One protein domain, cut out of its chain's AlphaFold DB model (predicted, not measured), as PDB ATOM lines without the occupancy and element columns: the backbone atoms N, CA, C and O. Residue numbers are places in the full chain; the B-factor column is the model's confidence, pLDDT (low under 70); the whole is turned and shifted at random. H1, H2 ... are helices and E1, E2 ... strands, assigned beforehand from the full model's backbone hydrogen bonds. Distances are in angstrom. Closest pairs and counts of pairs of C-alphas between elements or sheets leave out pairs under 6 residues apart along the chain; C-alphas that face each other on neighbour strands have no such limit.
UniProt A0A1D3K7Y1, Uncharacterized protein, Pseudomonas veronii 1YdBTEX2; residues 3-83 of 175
ATOM      1  N   LEU A   3     -31.795  24.046  34.384       95.06
ATOM      2  CA  LEU A   3     -32.856  24.982  34.743       95.06
ATOM      3  C   LEU A   3     -32.916  26.175  33.780       95.06
ATOM      4  O   LEU A   3     -31.913  26.826  33.483       95.06
ATOM      5  N   LEU A   4     -34.127  26.498  33.338       96.75
ATOM      6  CA  LEU A   4     -34.463  27.688  32.571       96.75
ATOM      7  C   LEU A   4     -35.215  28.678  33.456       96.75
ATOM      8  O   LEU A   4     -36.312  28.396  33.924       96.75
ATOM      9  N   THR A   5     -34.640  29.861  33.662       97.25
ATOM     10  CA  THR A   5     -35.257  30.968  34.402       97.25
ATOM     11  C   THR A   5     -36.089  31.847  33.477       97.25
ATOM     12  O   THR A   5     -35.565  32.361  32.485       97.25
ATOM     13  N   PHE A   6     -37.368  32.045  33.791       97.81
ATOM     14  CA  PHE A   6     -38.284  32.860  32.998       97.81
ATOM     15  C   PHE A   6     -37.753  34.281  32.803       97.81
ATOM     16  O   PHE A   6     -37.258  34.918  33.736       97.81
ATOM     17  N   HIS A   7     -37.860  34.783  31.571       96.94
ATOM     18  CA  HIS A   7     -37.391  36.111  31.204       96.94
ATOM     19  C   HIS A   7     -38.548  37.040  30.812       96.94
ATOM     20  O   HIS A   7     -38.749  38.049  31.481       96.94
ATOM     21  N   HIS A   8     -39.288  36.727  29.745       96.62
ATOM     22  CA  HIS A   8     -40.508  37.443  29.336       96.62
ATOM     23  C   HIS A   8     -41.259  36.676  28.238       96.62
ATOM     24  O   HIS A   8     -40.732  35.728  27.655       96.62
ATOM     25  N   THR A   9     -42.460  37.147  27.904       97.75
ATOM     26  CA  THR A   9     -43.254  36.667  26.765       97.75
ATOM     27  C   THR A   9     -43.326  37.739  25.680       97.75
ATOM     28  O   THR A   9     -43.590  38.904  25.970       97.75
ATOM     29  N   ASP A  10     -43.133  37.338  24.426       96.31
ATOM     30  CA  ASP A  10     -43.334  38.158  23.232       96.31
ATOM     31  C   ASP A  10     -44.489  37.576  22.410       96.31
ATOM     32  O   ASP A  10     -44.354  36.561  21.722       96.31
ATOM     33  N   ASN A  11     -45.645  38.237  22.477       94.31
ATOM     34  CA  ASN A  11     -46.835  37.814  21.742       94.31
ATOM     35  C   ASN A  11     -46.761  38.133  20.241       94.31
ATOM     36  O   ASN A  11     -47.465  37.496  19.464       94.31
ATOM     37  N   GLY A  12     -45.938  39.100  19.821       93.88
ATOM     38  CA  GLY A  12     -45.810  39.481  18.412       93.88
ATOM     39  C   GLY A  12     -45.122  38.392  17.594       93.88
ATOM     40  O   GLY A  12     -45.557  38.075  16.491       93.88
ATOM     41  N   ASN A  13     -44.097  37.770  18.181       94.06
ATOM     42  CA  ASN A  13     -43.369  36.655  17.573       94.06
ATOM     43  C   ASN A  13     -43.800  35.275  18.094       94.06
ATOM     44  O   ASN A  13     -43.230  34.261  17.690       94.06
ATOM     45  N   CYS A  14     -44.793  35.220  18.988       95.38
ATOM     46  CA  CYS A  14     -45.249  34.003  19.659       95.38
ATOM     47  C   CYS A  14     -44.127  33.257  20.404       95.38
ATOM     48  O   CYS A  14     -44.020  32.035  20.303       95.38
ATOM     49  N   ARG A  15     -43.288  33.980  21.152       96.94
ATOM     50  CA  ARG A  15     -42.128  33.426  21.864       96.94
ATOM     51  C   ARG A  15     -42.266  33.574  23.378       96.94
ATOM     52  O   ARG A  15     -42.691  34.616  23.871       96.94
ATOM     53  N   VAL A  16     -41.846  32.554  24.121       98.06
ATOM     54  CA  VAL A  16     -41.639  32.634  25.576       98.06
ATOM     55  C   VAL A  16     -40.155  32.470  25.850       98.06
ATOM     56  O   VAL A  16     -39.578  31.423  25.557       98.06
ATOM     57  N   TYR A  17     -39.529  33.516  26.378       98.00
ATOM     58  CA  TYR A  17     -38.092  33.559  26.595       98.00
ATOM     59  C   TYR A  17     -37.720  33.129  28.006       98.00
ATOM     60  O   TYR A  17     -38.314  33.564  28.996       98.00
ATOM     61  N   TYR A  18     -36.644  32.358  28.073       98.00
ATOM     62  CA  TYR A  18     -35.989  31.932  29.295       98.00
ATOM     63  C   TYR A  18     -34.477  32.148  29.186       98.00
ATOM     64  O   TYR A  18     -33.932  32.347  28.098       98.00
ATOM     65  N   LYS A  19     -33.788  32.104  30.324       96.62
ATOM     66  CA  LYS A  19     -32.328  32.082  30.401       96.62
ATOM     67  C   LYS A  19     -31.862  30.819  31.094       96.62
ATOM     68  O   LYS A  19     -32.417  30.464  32.128       96.62
ATOM     69  N   ASP A  20     -30.832  30.181  30.562       92.88
ATOM     70  CA  ASP A  20     -30.167  29.089  31.270       92.88
ATOM     71  C   ASP A  20     -29.250  29.611  32.401       92.88
ATOM     72  O   ASP A  20     -29.110  30.825  32.630       92.88
ATOM     73  N   SER A  21     -28.593  28.689  33.109       89.12
ATOM     74  CA  SER A  21     -27.623  29.001  34.166       89.12
ATOM     75  C   SER A  21     -26.426  29.827  33.668       89.12
ATOM     76  O   SER A  21     -25.895  30.658  34.409       89.12
ATOM     77  N   MET A  22     -26.072  29.700  32.385       90.44
ATOM     78  CA  MET A  22     -25.018  30.459  31.702       90.44
ATOM     79  C   MET A  22     -25.497  31.813  31.152       90.44
ATOM     80  O   MET A  22     -24.733  32.518  30.487       90.44
ATOM     81  N   LYS A  23     -26.743  32.211  31.444       91.19
ATOM     82  CA  LYS A  23     -27.402  33.432  30.951       91.19
ATOM     83  C   LYS A  23     -27.576  33.480  29.429       91.19
ATOM     84  O   LYS A  23     -27.820  34.563  28.889       91.19
ATOM     85  N   GLN A  24     -27.492  32.342  28.743       93.62
ATOM     86  CA  GLN A  24     -27.860  32.232  27.337       93.62
ATOM     87  C   GLN A  24     -29.374  32.349  27.202       93.62
ATOM     88  O   GLN A  24     -30.127  31.792  28.001       93.62
ATOM     89  N   LEU A  25     -29.816  33.114  26.206       97.19
ATOM     90  CA  LEU A  25     -31.230  33.299  25.929       97.19
ATOM     91  C   LEU A  25     -31.729  32.113  25.103       97.19
ATOM     92  O   LEU A  25     -31.158  31.784  24.065       97.19
ATOM     93  N   VAL A  26     -32.809  31.497  25.554       97.44
ATOM     94  CA  VAL A  26     -33.529  30.463  24.811       97.44
ATOM     95  C   VAL A  26     -34.991  30.854  24.719       97.44
ATOM     96  O   VAL A  26     -35.492  31.636  25.533       97.44
ATOM     97  N   CYS A  27     -35.686  30.339  23.717       97.75
ATOM     98  CA  CYS A  27     -37.073  30.682  23.494       97.75
ATOM     99  C   CYS A  27     -37.888  29.471  23.057       97.75
ATOM    100  O   CYS A  27     -37.476  28.705  22.187       97.75
ATOM    101  N   PHE A  28     -39.051  29.305  23.682       97.50
ATOM    102  CA  PHE A  28     -40.082  28.401  23.202       97.50
ATOM    103  C   PHE A  28     -40.912  29.126  22.150       97.50
ATOM    104  O   PHE A  28     -41.392  30.232  22.399       97.50
ATOM    105  N   GLN A  29     -41.101  28.496  20.996       95.94
ATOM    106  CA  GLN A  29     -41.915  29.025  19.902       95.94
ATOM    107  C   GLN A  29     -42.766  27.899  19.296       95.94
ATOM    108  O   GLN A  29     -42.273  26.768  19.213       95.94
ATOM    109  N   PRO A  30     -44.007  28.166  18.841       94.44
ATOM    110  CA  PRO A  30     -44.781  27.195  18.081       94.44
ATOM    111  C   PRO A  30     -43.971  26.631  16.911       94.44
ATOM    112  O   PRO A  30     -43.350  27.378  16.147       94.44
ATOM    113  N   SER A  31     -43.960  25.309  16.787       91.06
ATOM    114  CA  SER A  31     -43.298  24.619  15.687       91.06
ATOM    115  C   SER A  31     -44.209  24.573  14.454       91.06
ATOM    116  O   SER A  31     -45.364  25.002  14.472       91.06
ATOM    117  N   HIS A  32     -43.687  24.034  13.353       85.69
ATOM    118  CA  HIS A  32     -44.476  23.784  12.144       85.69
ATOM    119  C   HIS A  32     -45.576  22.729  12.368       85.69
ATOM    120  O   HIS A  32     -46.543  22.672  11.608       85.69
ATOM    121  N   LEU A  33     -45.446  21.897  13.407       85.88
ATOM    122  CA  LEU A  33     -46.470  20.947  13.811       85.88
ATOM    123  C   LEU A  33     -47.481  21.658  14.708       85.88
ATOM    124  O   LEU A  33     -47.151  22.180  15.774       85.88
ATOM    125  N   LYS A  34     -48.737  21.671  14.261       84.12
ATOM    126  CA  LYS A  34     -49.825  22.362  14.955       84.12
ATOM    127  C   LYS A  34     -49.911  21.907  16.415       84.12
ATOM    128  O   LYS A  34     -50.071  20.722  16.688       84.12
ATOM    129  N   GLY A  35     -49.874  22.874  17.329       83.38
ATOM    130  CA  GLY A  35     -50.017  22.632  18.765       83.38
ATOM    131  C   GLY A  35     -48.749  22.135  19.458       83.38
ATOM    132  O   GLY A  35     -48.825  21.784  20.629       83.38
ATOM    133  N   GLN A  36     -47.604  22.107  18.774       91.94
ATOM    134  CA  GLN A  36     -46.315  21.812  19.392       91.94
ATOM    135  C   GLN A  36     -45.468  23.074  19.518       91.94
ATOM    136  O   GLN A  36     -45.570  23.980  18.692       91.94
ATOM    137  N   PHE A  37     -44.591  23.105  20.515       95.44
ATOM    138  CA  PHE A  37     -43.520  24.089  20.616       95.44
ATOM    139  C   PHE A  37     -42.166  23.416  20.400       95.44
ATOM    140  O   PHE A  37     -41.964  22.252  20.743       95.44
ATOM    141  N   GLY A  38     -41.236  24.169  19.820       95.25
ATOM    142  CA  GLY A  38     -39.810  23.869  19.853       95.25
ATOM    143  C   GLY A  38     -39.105  24.786  20.847       95.25
ATOM    144  O   GLY A  38     -39.544  25.917  21.062       95.25
ATOM    145  N   LEU A  39     -38.009  24.305  21.428       96.75
ATOM    146  CA  LEU A  39     -37.064  25.127  22.178       96.75
ATOM    147  C   LEU A  39     -35.911  25.503  21.250       96.75
ATOM    148  O   LEU A  39     -35.342  24.639  20.586       96.75
ATOM    149  N   LEU A  40     -35.573  26.787  21.190       96.69
ATOM    150  CA  LEU A  40     -34.507  27.300  20.339       96.69
ATOM    151  C   LEU A  40     -33.475  28.057  21.174       96.69
ATOM    152  O   LEU A  40     -33.832  28.753  22.123       96.69
ATOM    153  N   ALA A  41     -32.201  27.956  20.794       96.56
ATOM    154  CA  ALA A  41     -31.177  28.892  21.250       96.56
ATOM    155  C   ALA A  41     -31.389  30.226  20.538       96.56
ATOM    156  O   ALA A  41     -31.542  30.240  19.313       96.56
ATOM    157  N   CYS A  42     -31.366  31.337  21.267       96.62
ATOM    158  CA  CYS A  42     -31.691  32.652  20.724       96.62
ATOM    159  C   CYS A  42     -30.471  33.583  20.880       96.62
ATOM    160  O   CYS A  42     -29.668  33.459  21.809       96.62
ATOM    161  N   SER A  43     -30.267  34.476  19.913       94.06
ATOM    162  CA  SER A  43     -29.206  35.482  19.960       94.06
ATOM    163  C   SER A  43     -29.454  36.463  21.111       94.06
ATOM    164  O   SER A  43     -30.510  36.457  21.750       94.06
ATOM    165  N   ARG A  44     -28.496  37.360  21.376       88.06
ATOM    166  CA  ARG A  44     -28.692  38.423  22.380       88.06
ATOM    167  C   ARG A  44     -29.869  39.342  22.046       88.06
ATOM    168  O   ARG A  44     -30.484  39.866  22.970       88.06
ATOM    169  N   ASP A  45     -30.185  39.482  20.762       89.19
ATOM    170  CA  ASP A  45     -31.286  40.306  20.263       89.19
ATOM    171  C   ASP A  45     -32.631  39.557  20.268       89.19
ATOM    172  O   ASP A  45     -33.652  40.121  19.892       89.19
ATOM    173  N   GLY A  46     -32.653  38.292  20.710       90.62
ATOM    174  CA  GLY A  46     -33.867  37.476  20.781       90.62
ATOM    175  C   GLY A  46     -34.144  36.635  19.538       90.62
ATOM    176  O   GLY A  46     -35.137  35.911  19.511       90.62
ATOM    177  N   GLU A  47     -33.274  36.662  18.526       94.56
ATOM    178  CA  GLU A  47     -33.523  35.910  17.295       94.56
ATOM    179  C   GLU A  47     -33.166  34.424  17.435       94.56
ATOM    180  O   GLU A  47     -32.034  34.107  17.811       94.56
ATOM    181  N   PRO A  48     -34.089  33.493  17.126       95.75
ATOM    182  CA  PRO A  48     -33.817  32.067  17.169       95.75
ATOM    183  C   PRO A  48     -32.714  31.681  16.183       95.75
ATOM    184  O   PRO A  48     -32.671  32.158  15.051       95.75
ATOM    185  N   SER A  49     -31.838  30.777  16.609       93.69
ATOM    186  CA  SER A  49     -30.691  30.317  15.823       93.69
ATOM    187  C   SER A  49     -30.819  28.851  15.411       93.69
ATOM    188  O   SER A  49     -30.780  28.535  14.226       93.69
ATOM    189  N   HIS A  50     -30.987  27.946  16.374       93.38
ATOM    190  CA  HIS A  50     -31.100  26.507  16.148       93.38
ATOM    191  C   HIS A  50     -31.940  25.852  17.246       93.38
ATOM    192  O   HIS A  50     -32.086  26.402  18.339       93.38
ATOM    193  N   ASN A  51     -32.491  24.678  16.941       94.25
ATOM    194  CA  ASN A  51     -33.294  23.905  17.885       94.25
ATOM    195  C   ASN A  51     -32.420  23.266  18.968       94.25
ATOM    196  O   ASN A  51     -31.308  22.813  18.697       94.25
ATOM    197  N   ILE A  52     -32.982  23.178  20.167       94.19
ATOM    198  CA  ILE A  52     -32.441  22.465  21.318       94.19
ATOM    199  C   ILE A  52     -33.481  21.434  21.768       94.19
ATOM    200  O   ILE A  52     -34.689  21.640  21.635       94.19
ATOM    201  N   GLU A  53     -33.015  20.307  22.298       91.12
ATOM    202  CA  GLU A  53     -33.885  19.270  22.839       91.12
ATOM    203  C   GLU A  53     -34.542  19.712  24.156       91.12
ATOM    204  O   GLU A  53     -33.861  20.068  25.117       91.12
ATOM    205  N   VAL A  54     -35.877  19.674  24.207       91.38
ATOM    206  CA  VAL A  54     -36.671  20.114  25.370       91.38
ATOM    207  C   VAL A  54     -36.451  19.217  26.595       91.38
ATOM    208  O   VAL A  54     -36.450  19.716  27.717       91.38
ATOM    209  N   SER A  55     -36.247  17.912  26.389       89.12
ATOM    210  CA  SER A  55     -36.131  16.886  27.443       89.12
ATOM    211  C   SER A  55     -34.979  17.142  28.425       89.12
ATOM    212  O   SER A  55     -35.044  16.735  29.582       89.12
ATOM    213  N   GLY A  56     -33.935  17.851  27.987       89.69
ATOM    214  CA  GLY A  56     -32.783  18.201  28.817       89.69
ATOM    215  C   GLY A  56     -33.028  19.353  29.794       89.69
ATOM    216  O   GLY A  56     -32.126  19.674  30.573       89.69
ATOM    217  N   TYR A  57     -34.207  19.986  29.761       93.44
ATOM    218  CA  TYR A  57     -34.487  21.236  30.464       93.44
ATOM    219  C   TYR A  57     -35.773  21.191  31.294       93.44
ATOM    220  O   TYR A  57     -36.757  20.554  30.930       93.44
ATOM    221  N   ILE A  58     -35.780  21.963  32.375       95.62
ATOM    222  CA  ILE A  58     -36.960  22.314  33.179       95.62
ATOM    223  C   ILE A  58     -37.075  23.832  33.267       95.62
ATOM    224  O   ILE A  58     -36.085  24.538  33.081       95.62
ATOM    225  N   ILE A  59     -38.269  24.339  33.557       97.00
ATOM    226  CA  ILE A  59     -38.510  25.773  33.759       97.00
ATOM    227  C   ILE A  59     -38.681  26.073  35.247       97.00
ATOM    228  O   ILE A  59     -39.248  25.278  35.983       97.00
ATOM    229  N   ASP A  60     -38.209  27.231  35.700       97.25
ATOM    230  CA  ASP A  60     -38.366  27.666  37.091       97.25
ATOM    231  C   ASP A  60     -39.798  28.119  37.405       97.25
ATOM    232  O   ASP A  60     -40.217  28.095  38.564       97.25
ATOM    233  N   ARG A  61     -40.524  28.585  36.383       97.62
ATOM    234  CA  ARG A  61     -41.909  29.045  36.466       97.62
ATOM    235  C   ARG A  61     -42.584  29.148  35.100       97.62
ATOM    236  O   ARG A  61     -41.927  29.310  34.065       97.62
ATOM    237  N   PHE A  62     -43.913  29.165  35.114       97.69
ATOM    238  CA  PHE A  62     -44.707  29.547  33.949       97.69
ATOM    239  C   PHE A  62     -44.734  31.068  33.731       97.69
ATOM    240  O   PHE A  62     -44.661  31.836  34.702       97.69
ATOM    241  N   PRO A  63     -44.901  31.521  32.471       96.62
ATOM    242  CA  PRO A  63     -45.450  32.843  32.222       96.62
ATOM    243  C   PRO A  63     -46.872  32.919  32.795       96.62
ATOM    244  O   PRO A  63     -47.623  31.943  32.811       96.62
ATOM    245  N   THR A  64     -47.258  34.094  33.264       90.94
ATOM    246  CA  THR A  64     -48.588  34.341  33.819       90.94
ATOM    247  C   THR A  64     -49.645  34.393  32.714       90.94
ATOM    248  O   THR A  64     -49.358  34.753  31.575       90.94
ATOM    249  N   ALA A  65     -50.909  34.105  33.035       83.00
ATOM    250  CA  ALA A  65     -51.999  34.240  32.059       83.00
ATOM    251  C   ALA A  65     -52.162  35.689  31.545       83.00
ATOM    252  O   ALA A  65     -52.584  35.904  30.409       83.00
ATOM    253  N   SER A  66     -51.780  36.684  32.355       88.38
ATOM    254  CA  SER A  66     -51.718  38.096  31.955       88.38
ATOM    255  C   SER A  66     -50.647  38.401  30.904       88.38
ATOM    256  O   SER A  66     -50.716  39.458  30.283       88.38
ATOM    257  N   ASP A  67     -49.709  37.483  30.649       90.00
ATOM    258  CA  ASP A  67     -48.674  37.636  29.619       90.00
ATOM    259  C   ASP A  67     -49.188  37.345  28.197       90.00
ATOM    260  O   ASP A  67     -48.412  37.367  27.243       90.00
ATOM    261  N   GLY A  68     -50.491  37.103  28.024       93.62
ATOM    262  CA  GLY A  68     -51.155  37.043  26.723       93.62
ATOM    263  C   GLY A  68     -51.338  35.634  26.156       93.62
ATOM    264  O   GLY A  68     -51.065  34.616  26.794       93.62
ATOM    265  N   ALA A  69     -51.849  35.563  24.924       94.19
ATOM    266  CA  ALA A  69     -52.258  34.305  24.300       94.19
ATOM    267  C   ALA A  69     -51.092  33.327  24.083       94.19
ATOM    268  O   ALA A  69     -51.305  32.114  24.098       94.19
ATOM    269  N   THR A  70     -49.871  33.830  23.885       95.50
ATOM    270  CA  THR A  70     -48.673  32.992  23.756       95.50
ATOM    271  C   THR A  70     -48.353  32.274  25.063       95.50
ATOM    272  O   THR A  70     -48.075  31.077  25.038       95.50
ATOM    273  N   ALA A  71     -48.459  32.965  26.201       95.81
ATOM    274  CA  ALA A  71     -48.234  32.374  27.518       95.81
ATOM    275  C   ALA A  71     -49.241  31.257  27.823       95.81
ATOM    276  O   ALA A  71     -48.853  30.173  28.256       95.81
ATOM    277  N   VAL A  72     -50.522  31.496  27.523       95.06
ATOM    278  CA  VAL A  72     -51.587  30.497  27.698       95.06
ATOM    279  C   VAL A  72     -51.323  29.257  26.841       95.06
ATOM    280  O   VAL A  72     -51.336  28.143  27.358       95.06
ATOM    281  N   GLN A  73     -51.023  29.438  25.550       95.12
ATOM    282  CA  GLN A  73     -50.724  28.326  24.640       95.12
ATOM    283  C   GLN A  73     -49.494  27.529  25.077       95.12
ATOM    284  O   GLN A  73     -49.532  26.299  25.065       95.12
ATOM    285  N   PHE A  74     -48.423  28.217  25.483       96.56
ATOM    286  CA  PHE A  74     -47.212  27.575  25.983       96.56
ATOM    287  C   PHE A  74     -47.496  26.735  27.228       96.56
ATOM    288  O   PHE A  74     -47.107  25.572  27.265       96.56
ATOM    289  N   ARG A  75     -48.222  27.281  28.214       95.75
ATOM    290  CA  ARG A  75     -48.584  26.551  29.437       95.75
ATOM    291  C   ARG A  75     -49.384  25.289  29.121       95.75
ATOM    292  O   ARG A  75     -49.058  24.219  29.628       95.75
ATOM    293  N   THR A  76     -50.413  25.402  28.277       94.31
ATOM    294  CA  THR A  76     -51.230  24.250  27.870       94.31
ATOM    295  C   THR A  76     -50.386  23.184  27.180       94.31
ATOM    296  O   THR A  76     -50.517  22.005  27.500       94.31
ATOM    297  N   TRP A  77     -49.509  23.588  26.260       95.50
ATOM    298  CA  TRP A  77     -48.607  22.658  25.589       95.50
ATOM    299  C   TRP A  77     -47.644  21.992  26.575       95.50
ATOM    300  O   TRP A  77     -47.569  20.769  26.585       95.50
ATOM    301  N   TYR A  78     -46.971  22.766  27.432       95.81
ATOM    302  CA  TYR A  78     -45.970  22.251  28.364       95.81
ATOM    303  C   TYR A  78     -46.566  21.179  29.277       95.81
ATOM    304  O   TYR A  78     -46.016  20.090  29.374       95.81
ATOM    305  N   LEU A  79     -47.734  21.434  29.875       94.12
ATOM    306  CA  LEU A  79     -48.414  20.450  30.727       94.12
ATOM    307  C   LEU A  79     -48.854  19.198  29.955       94.12
ATOM    308  O   LEU A  79     -48.901  18.112  30.524       94.12
ATOM    309  N   ALA A  80     -49.170  19.320  28.665       93.44
ATOM    310  CA  ALA A  80     -49.538  18.178  27.832       93.44
ATOM    311  C   ALA A  80     -48.324  17.370  27.340       93.44
ATOM    312  O   ALA A  80     -48.458  16.173  27.094       93.44
ATOM    313  N   SER A  81     -47.157  18.004  27.177       92.62
ATOM    314  CA  SER A  81     -45.963  17.391  26.578       92.62
ATOM    315  C   SER A  81     -44.825  17.101  27.554       92.62
ATOM    316  O   SER A  81     -43.853  16.469  27.144       92.62
ATOM    317  N   ALA A  82     -44.898  17.589  28.795       92.50
ATOM    318  CA  ALA A  82     -43.871  17.376  29.809       92.50
ATOM    319  C   ALA A  82     -43.659  15.879  30.056       92.50
ATOM    320  O   ALA A  82     -44.624  15.141  30.292       92.50
ATOM    321  N   SER A  83     -42.397  15.448  30.016       92.00
ATOM    322  CA  SER A  83     -42.007  14.100  30.430       92.00
ATOM    323  C   SER A  83     -42.202  13.913  31.934       92.00
ATOM    324  O   SER A  83     -42.285  14.883  32.683       92.00
TER     325      SER A  83
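This is residues 3 to 83 of the 175 residues of an uncharacterized protein of Pseudomonas veronii 1YdBTEX2 (UniProt A0A1D3K7Y1). You are looking at one strongly twisted sheet of six strands, curled like part of a barrel, with a single helix, H1, packed across one of its faces. The 81 printed residues hold strands E1 to E6 and then H1, a mixed class; the sheet's order is E5 E4 E3 E2 E1 E6, mixed. The whole is compact, with a radius of gyration of the C-alphas of 11.4 A, and rounded, spanning 27 by 27 by 25 A.

Find C-alpha 3 at (-32.856, 24.982, 34.743); from there E1 runs 20.4 A to residue 10, bending by 56 degrees at residue 7. Next come E2, residues 15 to 19, E3, residues 25 to 30, 16.8 A, E4, residues 37 to 42, 14.6 A, E5, residues 48 to 52, and E6, residues 57 to 59. H1, residues 69 to 81, runs 18.2 A to C-alpha 81 at (-45.963, 17.391, 26.578).

E1 to E5 form a meander, each strand the antiparallel neighbour of the one before. Look for N 7 and O 17 of E1 and E2 at 2.9 A, N 26 and O 18 of E3 and E2 at 2.9 A, N 40 and O 27 of E4 and E3 at 2.9 A, and N 49 and O 41 of E5 and E4 at 2.8 A. E1 pairs with E2 over residues 5 to 10 and with the parallel edge strand E6 over residues 3 to 4, where N 4 and O 58 are 2.8 A apart. H1 is on the sheet at a height of 8.0 A, over E3 and E2, and runs across the strands, at 65 degrees to E2 on the local plane. The closest C-alphas of E2 and H1, Arg 15 and Thr 70, are 6.8 A apart. In H1 every O i to N i+4 pair is within hydrogen-bond range.

The farthest C-alphas, Met 22 and Lys 34, are 31.0 A apart. The printed part has no cut and no long link, and no printed residue has a pLDDT under 70.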